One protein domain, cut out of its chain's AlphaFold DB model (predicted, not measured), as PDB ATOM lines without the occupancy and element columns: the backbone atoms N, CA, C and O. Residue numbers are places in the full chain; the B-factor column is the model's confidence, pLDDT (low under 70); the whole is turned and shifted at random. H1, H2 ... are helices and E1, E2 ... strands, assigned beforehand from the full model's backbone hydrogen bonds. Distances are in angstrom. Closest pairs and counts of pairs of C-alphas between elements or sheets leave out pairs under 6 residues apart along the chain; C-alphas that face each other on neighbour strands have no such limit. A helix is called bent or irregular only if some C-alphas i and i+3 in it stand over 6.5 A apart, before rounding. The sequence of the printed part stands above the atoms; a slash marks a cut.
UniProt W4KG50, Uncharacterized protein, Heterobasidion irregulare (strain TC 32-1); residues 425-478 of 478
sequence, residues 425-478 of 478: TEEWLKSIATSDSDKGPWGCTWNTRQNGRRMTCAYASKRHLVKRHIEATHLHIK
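Overview. This is residues 425 to 478 of the 478 residues of an uncharacterized protein of Heterobasidion irregulare (strain TC 32-1) (UniProt W4KG50). A long, narrow ribbon of strands runs the length of this small domain: E1 near its middle leads on into a two-stranded hairpin, E2 and E3, which reaches to one end, while the loop before E1 reaches to the other. H2 runs alongside E1 on one side of the ribbon, and the short H1 sits next to H2 near the middle. The printed part has 54 residues, with two named helices and three named strands in the order H1, E1, E2, E3, H2; the sheet order is E2 - E3, antiparallel. The class is mixed, helices and strands, with under half of the residues in named elements. The whole is compact, with a radius of gyration of the C-alphas of 11.2 A and spans of 34 by 25 by 16 A.

Along the chain. The helix H1 holds residues 427 to 430, beginning at C-alpha 427 at (-31.451, -33.809, 0.057). The strand E1 holds residues 442 to 444 and measures 6.9 A from first to last C-alpha. The strand E2 follows at residues 447 to 450, 9.4 A long, and the strand E3 at residues 453 to 456, 9.9 A long, beginning at C-alpha 453 at (-17.440, -25.639, -15.347). The helix H2 holds residues 463 to 473, 15.2 A from first to last C-alpha, and ends at C-alpha 473 at (-24.633, -40.763, -9.900).

Arrangement. H1 and H2 only just touch, with 3 pairs of C-alphas within 8 A; their closest C-alphas, of Trp 428 and Ile 470, are 6.6 A apart. H1 is apart from E1, E2 and E3. E1 pairs with no named strand, but residues 432 to 433 pair antiparallel with residues 443 to 444 of E1, and residues 460 to 461 with residues 442 to 443 of E1. The closest C-alphas of E1 and H2 are those of Trp 442 and Arg 463, 5.6 A. E1 runs on into E2 across a break of 2 residues, at 45 degrees. E2 and E3 form an antiparallel hairpin, with 138 degrees between their directions; N 448 and O 455 are within hydrogen-bond range at 2.9 A, and N 453 and O 450 at 3.0 A. E2 and H2 are apart. In H2 every O i to N i+4 pair is within hydrogen-bond range; H1 is too short for such a pair.

Size, cuts and confidence. The two C-alphas farthest apart are those of Lys 439 and Gly 452, 34.9 A. The printed part has no cut and ends at residue 478, the chain's last. The link from H1 to E1, 11 residues, is long; E1 to E2 and E2 to E3 are tight, and E3 to H2 is short. The mean pLDDT of the printed part is 93.1, and no printed residue is under 70.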
ATOM      1  N   THR A 425     -32.548 -38.005   3.821       84.50
ATOM      2  CA  THR A 425     -33.515 -38.584   2.864       84.50
ATOM      3  C   THR A 425     -34.351 -37.540   2.121       84.50
ATOM      4  O   THR A 425     -35.165 -37.898   1.267       84.50
ATOM      5  N   GLU A 426     -34.110 -36.255   2.381       89.00
ATOM      6  CA  GLU A 426     -34.710 -35.106   1.712       89.00
ATOM      7  C   GLU A 426     -33.736 -34.350   0.791       89.00
ATOM      8  O   GLU A 426     -34.181 -33.575  -0.057       89.00
ATOM      9  N   GLU A 427     -32.418 -34.574   0.867       87.69
ATOM     10  CA  GLU A 427     -31.451 -33.809   0.057       87.69
ATOM     11  C   GLU A 427     -31.645 -34.038  -1.455       87.69
ATOM     12  O   GLU A 427     -31.527 -33.107  -2.260       87.69
ATOM     13  N   TRP A 428     -32.061 -35.245  -1.855       88.62
ATOM     14  CA  TRP A 428     -32.417 -35.527  -3.249       88.62
ATOM     15  C   TRP A 428     -33.617 -34.693  -3.733       88.62
ATOM     16  O   TRP A 428     -33.635 -34.331  -4.907       88.62
ATOM     17  N   LEU A 429     -34.577 -34.328  -2.865       93.25
ATOM     18  CA  LEU A 429     -35.729 -33.484  -3.235       93.25
ATOM     19  C   LEU A 429     -35.292 -32.066  -3.619       93.25
ATOM     20  O   LEU A 429     -35.822 -31.509  -4.579       93.25
ATOM     21  N   LYS A 430     -34.277 -31.516  -2.938       92.75
ATOM     22  CA  LYS A 430     -33.683 -30.196  -3.240       92.75
ATOM     23  C   LYS A 430     -33.047 -30.146  -4.642       92.75
ATOM     24  O   LYS A 430     -32.862 -29.068  -5.199       92.75
ATOM     25  N   SER A 431     -32.723 -31.309  -5.213       91.81
ATOM     26  CA  SER A 431     -32.005 -31.471  -6.487       91.81
ATOM     27  C   SER A 431     -32.891 -31.952  -7.640       91.81
ATOM     28  O   SER A 431     -32.406 -32.562  -8.602       91.81
ATOM     29  N   ILE A 432     -34.197 -31.699  -7.542       94.75
ATOM     30  CA  ILE A 432     -35.180 -32.076  -8.551       94.75
ATOM     31  C   ILE A 432     -35.987 -30.858  -9.004       94.75
ATOM     32  O   ILE A 432     -36.588 -30.163  -8.193       94.75
ATOM     33  N   ALA A 433     -36.080 -30.664 -10.319       91.94
ATOM     34  CA  ALA A 433     -37.131 -29.854 -10.916       91.94
ATOM     35  C   ALA A 433     -38.376 -30.717 -11.150       91.94
ATOM     36  O   ALA A 433     -38.377 -31.645 -11.969       91.94
ATOM     37  N   THR A 434     -39.468 -30.366 -10.480       88.00
ATOM     38  CA  THR A 434     -40.807 -30.567 -11.037       88.00
ATOM     39  C   THR A 434     -40.956 -29.662 -12.256       88.00
ATOM     40  O   THR A 434     -40.683 -28.469 -12.164       88.00
ATOM     41  N   SER A 435     -41.390 -30.201 -13.397       85.56
ATOM     42  CA  SER A 435     -41.907 -29.338 -14.465       85.56
ATOM     43  C   SER A 435     -43.179 -28.645 -13.974       85.56
ATOM     44  O   SER A 435     -43.923 -29.273 -13.224       85.56
ATOM     45  N   ASP A 436     -43.501 -27.457 -14.487       85.56
ATOM     46  CA  ASP A 436     -44.719 -26.704 -14.120       85.56
ATOM     47  C   ASP A 436     -46.043 -27.448 -14.407       85.56
ATOM     48  O   ASP A 436     -47.118 -27.006 -14.013       85.56
ATOM     49  N   SER A 437     -45.982 -28.593 -15.095       83.38
ATOM     50  CA  SER A 437     -47.093 -29.536 -15.195       83.38
ATOM     51  C   SER A 437     -46.933 -30.701 -14.208       83.38
ATOM     52  O   SER A 437     -45.956 -31.447 -14.287       83.38
ATOM     53  N   ASP A 438     -47.958 -30.961 -13.387       83.06
ATOM     54  CA  ASP A 438     -48.036 -32.116 -12.460       83.06
ATOM     55  C   ASP A 438     -47.829 -33.488 -13.138       83.06
ATOM     56  O   ASP A 438     -47.614 -34.513 -12.489       83.06
ATOM     57  N   LYS A 439     -47.951 -33.523 -14.469       87.50
ATOM     58  CA  LYS A 439     -47.884 -34.722 -15.317       87.50
ATOM     59  C   LYS A 439     -46.598 -34.812 -16.143       87.50
ATOM     60  O   LYS A 439     -46.432 -35.784 -16.882       87.50
ATOM     61  N   GLY A 440     -45.718 -33.816 -16.064       90.19
ATOM     62  CA  GLY A 440     -44.490 -33.780 -16.848       90.19
ATOM     63  C   GLY A 440     -43.394 -34.712 -16.316       90.19
ATOM     64  O   GLY A 440     -43.500 -35.277 -15.222       90.19
ATOM     65  N   PRO A 441     -42.323 -34.920 -17.103       94.69
ATOM     66  CA  PRO A 441     -41.159 -35.656 -16.639       94.69
ATOM     67  C   PRO A 441     -40.465 -34.879 -15.515       94.69
ATOM     68  O   PRO A 441     -40.269 -33.669 -15.595       94.69
ATOM     69  N   TRP A 442     -40.057 -35.601 -14.479       96.25
ATOM     70  CA  TRP A 442     -39.245 -35.063 -13.395       96.25
ATOM     71  C   TRP A 442     -37.812 -34.879 -13.909       96.25
ATOM     72  O   TRP A 442     -37.286 -35.781 -14.565       96.25
ATOM     73  N   GLY A 443     -37.180 -33.739 -13.627       96.94
ATOM     74  CA  GLY A 443     -35.809 -33.434 -14.043       96.94
ATOM     75  C   GLY A 443     -34.833 -33.451 -12.869       96.94
ATOM     76  O   GLY A 443     -35.132 -32.906 -11.812       96.94
ATOM     77  N   CYS A 444     -33.653 -34.040 -13.043       97.56
ATOM     78  CA  CYS A 444     -32.529 -33.811 -12.135       97.56
ATOM     79  C   CYS A 444     -31.994 -32.387 -12.351       97.56
ATOM     80  O   CYS A 444     -31.762 -32.002 -13.493       97.56
ATOM     81  N   THR A 445     -31.769 -31.613 -11.289       97.06
ATOM     82  CA  THR A 445     -31.141 -30.274 -11.355       97.06
ATOM     83  C   THR A 445     -29.763 -30.229 -10.699       97.06
ATOM     84  O   THR A 445     -29.193 -29.151 -10.513       97.06
ATOM     85  N   TRP A 446     -29.192 -31.393 -10.371       96.81
ATOM     86  CA  TRP A 446     -27.908 -31.483  -9.684       96.81
ATOM     87  C   TRP A 446     -26.795 -30.765 -10.459       96.81
ATOM     88  O   TRP A 446     -26.583 -31.001 -11.650       96.81
ATOM     89  N   ASN A 447     -26.055 -29.901  -9.762       96.50
ATOM     90  CA  ASN A 447     -24.935 -29.149 -10.319       96.50
ATOM     91  C   ASN A 447     -23.632 -29.946 -10.175       96.50
ATOM     92  O   ASN A 447     -23.002 -29.946  -9.117       96.50
ATOM     93  N   THR A 448     -23.190 -30.603 -11.245       95.44
ATOM     94  CA  THR A 448     -21.909 -31.323 -11.273       95.44
ATOM     95  C   THR A 448     -20.808 -30.436 -11.860       95.44
ATOM     96  O   THR A 448     -21.014 -29.716 -12.837       95.44
ATOM     97  N   ARG A 449     -19.596 -30.490 -11.292       95.50
ATOM     98  CA  ARG A 449     -18.404 -29.910 -11.930       95.50
ATOM     99  C   ARG A 449     -17.868 -30.873 -12.991       95.50
ATOM    100  O   ARG A 449     -17.348 -31.928 -12.644       95.50
ATOM    101  N   GLN A 450     -17.942 -30.489 -14.263       93.69
ATOM    102  CA  GLN A 450     -17.229 -31.149 -15.361       93.69
ATOM    103  C   GLN A 450     -16.294 -30.137 -16.029       93.69
ATOM    104  O   GLN A 450     -16.703 -29.023 -16.350       93.69
ATOM    105  N   ASN A 451     -15.027 -30.513 -16.224       94.62
ATOM    106  CA  ASN A 451     -14.005 -29.683 -16.877       94.62
ATOM    107  C   ASN A 451     -13.911 -28.256 -16.287       94.62
ATOM    108  O   ASN A 451     -13.877 -27.262 -17.008       94.62
ATOM    109  N   GLY A 452     -13.964 -28.149 -14.953       95.75
ATOM    110  CA  GLY A 452     -13.945 -26.880 -14.209       95.75
ATOM    111  C   GLY A 452     -15.249 -26.066 -14.247       95.75
ATOM    112  O   GLY A 452     -15.476 -25.245 -13.354       95.75
ATOM    113  N   ARG A 453     -16.143 -26.318 -15.210       96.56
ATOM    114  CA  ARG A 453     -17.440 -25.639 -15.347       96.56
ATOM    115  C   ARG A 453     -18.513 -26.351 -14.519       96.56
ATOM    116  O   ARG A 453     -18.482 -27.569 -14.350       96.56
ATOM    117  N   ARG A 454     -19.466 -25.587 -13.978       96.69
ATOM    118  CA  ARG A 454     -20.688 -26.143 -13.376       96.69
ATOM    119  C   ARG A 454     -21.667 -26.446 -14.507       96.69
ATOM    120  O   ARG A 454     -22.021 -25.539 -15.251       96.69
ATOM    121  N   MET A 455     -22.065 -27.705 -14.626       97.06
ATOM    122  CA  MET A 455     -23.080 -28.180 -15.561       97.06
ATOM    123  C   MET A 455     -24.235 -28.755 -14.744       97.06
ATOM    124  O   MET A 455     -24.008 -29.546 -13.826       97.06
ATOM    125  N   THR A 456     -25.466 -28.378 -15.074       97.12
ATOM    126  CA  THR A 456     -26.655 -29.063 -14.561       97.12
ATOM    127  C   THR A 456     -26.782 -30.426 -15.229       97.12
ATOM    128  O   THR A 456     -26.505 -30.584 -16.423       97.12
ATOM    129  N   CYS A 457     -27.196 -31.439 -14.470       96.94
ATOM    130  CA  CYS A 457     -27.576 -32.710 -15.067       96.94
ATOM    131  C   CYS A 457     -28.810 -32.517 -15.968       96.94
ATOM    132  O   CYS A 457     -29.762 -31.854 -15.579       96.94
ATOM    133  N   ALA A 458     -28.812 -33.104 -17.167       96.31
ATOM    134  CA  ALA A 458     -29.938 -33.028 -18.109       96.31
ATOM    135  C   ALA A 458     -30.859 -34.267 -18.053       96.31
ATOM    136  O   ALA A 458     -31.624 -34.528 -18.983       96.31
ATOM    137  N   TYR A 459     -30.755 -35.089 -17.002       97.50
ATOM    138  CA  TYR A 459     -31.516 -36.331 -16.888       97.50
ATOM    139  C   TYR A 459     -32.973 -36.067 -16.488       97.50
ATOM    140  O   TYR A 459     -33.242 -35.628 -15.371       97.50
ATOM    141  N   ALA A 460     -33.916 -36.396 -17.376       96.81
ATOM    142  CA  ALA A 460     -35.353 -36.287 -17.130       96.81
ATOM    143  C   ALA A 460     -36.054 -37.649 -17.268       96.81
ATOM    144  O   ALA A 460     -35.804 -38.396 -18.218       96.81
ATOM    145  N   SER A 461     -36.912 -38.006 -16.307       96.56
ATOM    146  CA  SER A 461     -37.581 -39.315 -16.262       96.56
ATOM    147  C   SER A 461     -38.778 -39.349 -15.292       96.56
ATOM    148  O   SER A 461     -39.307 -38.322 -14.879       96.56
ATOM    149  N   LYS A 462     -39.238 -40.545 -14.905       96.19
ATOM    150  CA  LYS A 462     -40.206 -40.730 -13.805       96.19
ATOM    151  C   LYS A 462     -39.531 -40.465 -12.452       96.19
ATOM    152  O   LYS A 462     -38.377 -40.851 -12.282       96.19
ATOM    153  N   ARG A 463     -40.264 -39.929 -11.462       95.12
ATOM    154  CA  ARG A 463     -39.764 -39.587 -10.105       95.12
ATOM    155  C   ARG A 463     -38.812 -40.633  -9.499       95.12
ATOM    156  O   ARG A 463     -37.716 -40.291  -9.080       95.12
ATOM    157  N   HIS A 464     -39.186 -41.917  -9.515       95.62
ATOM    158  CA  HIS A 464     -38.366 -42.999  -8.942       95.62
ATOM    159  C   HIS A 464     -37.079 -43.314  -9.732       95.62
ATOM    160  O   HIS A 464     -36.129 -43.842  -9.161       95.62
ATOM    161  N   LEU A 465     -37.033 -43.010 -11.034       97.12
ATOM    162  CA  LEU A 465     -35.825 -43.151 -11.855       97.12
ATOM    163  C   LEU A 465     -34.886 -41.962 -11.650       97.12
ATOM    164  O   LEU A 465     -33.679 -42.160 -11.573       97.12
ATOM    165  N   VAL A 466     -35.433 -40.751 -11.490       96.75
ATOM    166  CA  VAL A 466     -34.657 -39.559 -11.113       96.75
ATOM    167  C   VAL A 466     -34.053 -39.725  -9.716       96.75
ATOM    168  O   VAL A 466     -32.863 -39.474  -9.558       96.75
ATOM    169  N   LYS A 467     -34.815 -40.249  -8.741       96.00
ATOM    170  CA  LYS A 467     -34.306 -40.597  -7.401       96.00
ATOM    171  C   LYS A 467     -33.077 -41.517  -7.480       96.00
ATOM    172  O   LYS A 467     -31.992 -41.104  -7.088       96.00
ATOM    173  N   ARG A 468     -33.215 -42.692  -8.114       95.75
ATOM    174  CA  ARG A 468     -32.094 -43.636  -8.313       95.75
ATOM    175  C   ARG A 468     -30.915 -43.027  -9.069       95.75
ATOM    176  O   ARG A 468     -29.770 -43.384  -8.811       95.75
ATOM    177  N   HIS A 469     -31.184 -42.148 -10.033       96.81
ATOM    178  CA  HIS A 469     -30.135 -41.460 -10.774       96.81
ATOM    179  C   HIS A 469     -29.328 -40.523  -9.865       96.81
ATOM    180  O   HIS A 469     -28.101 -40.579  -9.912       96.81
ATOM    181  N   ILE A 470     -29.983 -39.730  -9.009       95.81
ATOM    182  CA  ILE A 470     -29.316 -38.852  -8.035       95.81
ATOM    183  C   ILE A 470     -28.512 -39.682  -7.022       95.81
ATOM    184  O   ILE A 470     -27.314 -39.443  -6.858       95.81
ATOM    185  N   GLU A 471     -29.129 -40.702  -6.422       94.06
ATOM    186  CA  GLU A 471     -28.497 -41.589  -5.432       94.06
ATOM    187  C   GLU A 471     -27.211 -42.236  -5.972       94.06
ATOM    188  O   GLU A 471     -26.146 -42.104  -5.370       94.06
ATOM    189  N   ALA A 472     -27.275 -42.864  -7.151       94.88
ATOM    190  CA  ALA A 472     -26.135 -43.585  -7.718       94.88
ATOM    191  C   ALA A 472     -25.080 -42.672  -8.381       94.88
ATOM    192  O   ALA A 472     -23.880 -42.964  -8.337       94.88
ATOM    193  N   THR A 473     -25.508 -41.581  -9.031       95.12
ATOM    194  CA  THR A 473     -24.633 -40.763  -9.900       95.12
ATOM    195  C   THR A 473     -24.053 -39.542  -9.194       95.12
ATOM    196  O   THR A 473     -22.969 -39.098  -9.568       95.12
ATOM    197  N   HIS A 474     -24.762 -38.986  -8.209       94.31
ATOM    198  CA  HIS A 474     -24.393 -37.723  -7.564       94.31
ATOM    199  C   HIS A 474     -24.055 -37.887  -6.079       94.31
ATOM    200  O   HIS A 474     -23.071 -37.309  -5.631       94.31
ATOM    201  N   LEU A 475     -24.810 -38.716  -5.350       91.12
ATOM    202  CA  LEU A 475     -24.526 -39.047  -3.946       91.12
ATOM    203  C   LEU A 475     -23.585 -40.261  -3.794       91.12
ATOM    204  O   LEU A 475     -23.034 -40.487  -2.723       91.12
ATOM    205  N   HIS A 476     -23.385 -41.038  -4.867       88.88
ATOM    206  CA  HIS A 476     -22.572 -42.266  -4.902       88.88
ATOM    207  C   HIS A 476     -22.946 -43.329  -3.852       88.88
ATOM    208  O   HIS A 476     -22.111 -44.152  -3.467       88.88
ATOM    209  N   ILE A 477     -24.217 -43.358  -3.452       85.00
ATOM    210  CA  ILE A 477     -24.788 -44.394  -2.588       85.00
ATOM    211  C   ILE A 477     -24.887 -45.685  -3.418       85.00
ATOM    212  O   ILE A 477     -25.404 -45.664  -4.540       85.00
ATOM    213  N   LYS A 478     -24.333 -46.788  -2.902       76.56
ATOM    214  CA  LYS A 478     -24.217 -48.089  -3.585       76.56
ATOM    215  C   LYS A 478     -24.889 -49.209  -2.807       76.56
ATOM    216  O   LYS A 478     -24.709 -49.223  -1.574       76.56
TER     217      LYS A 478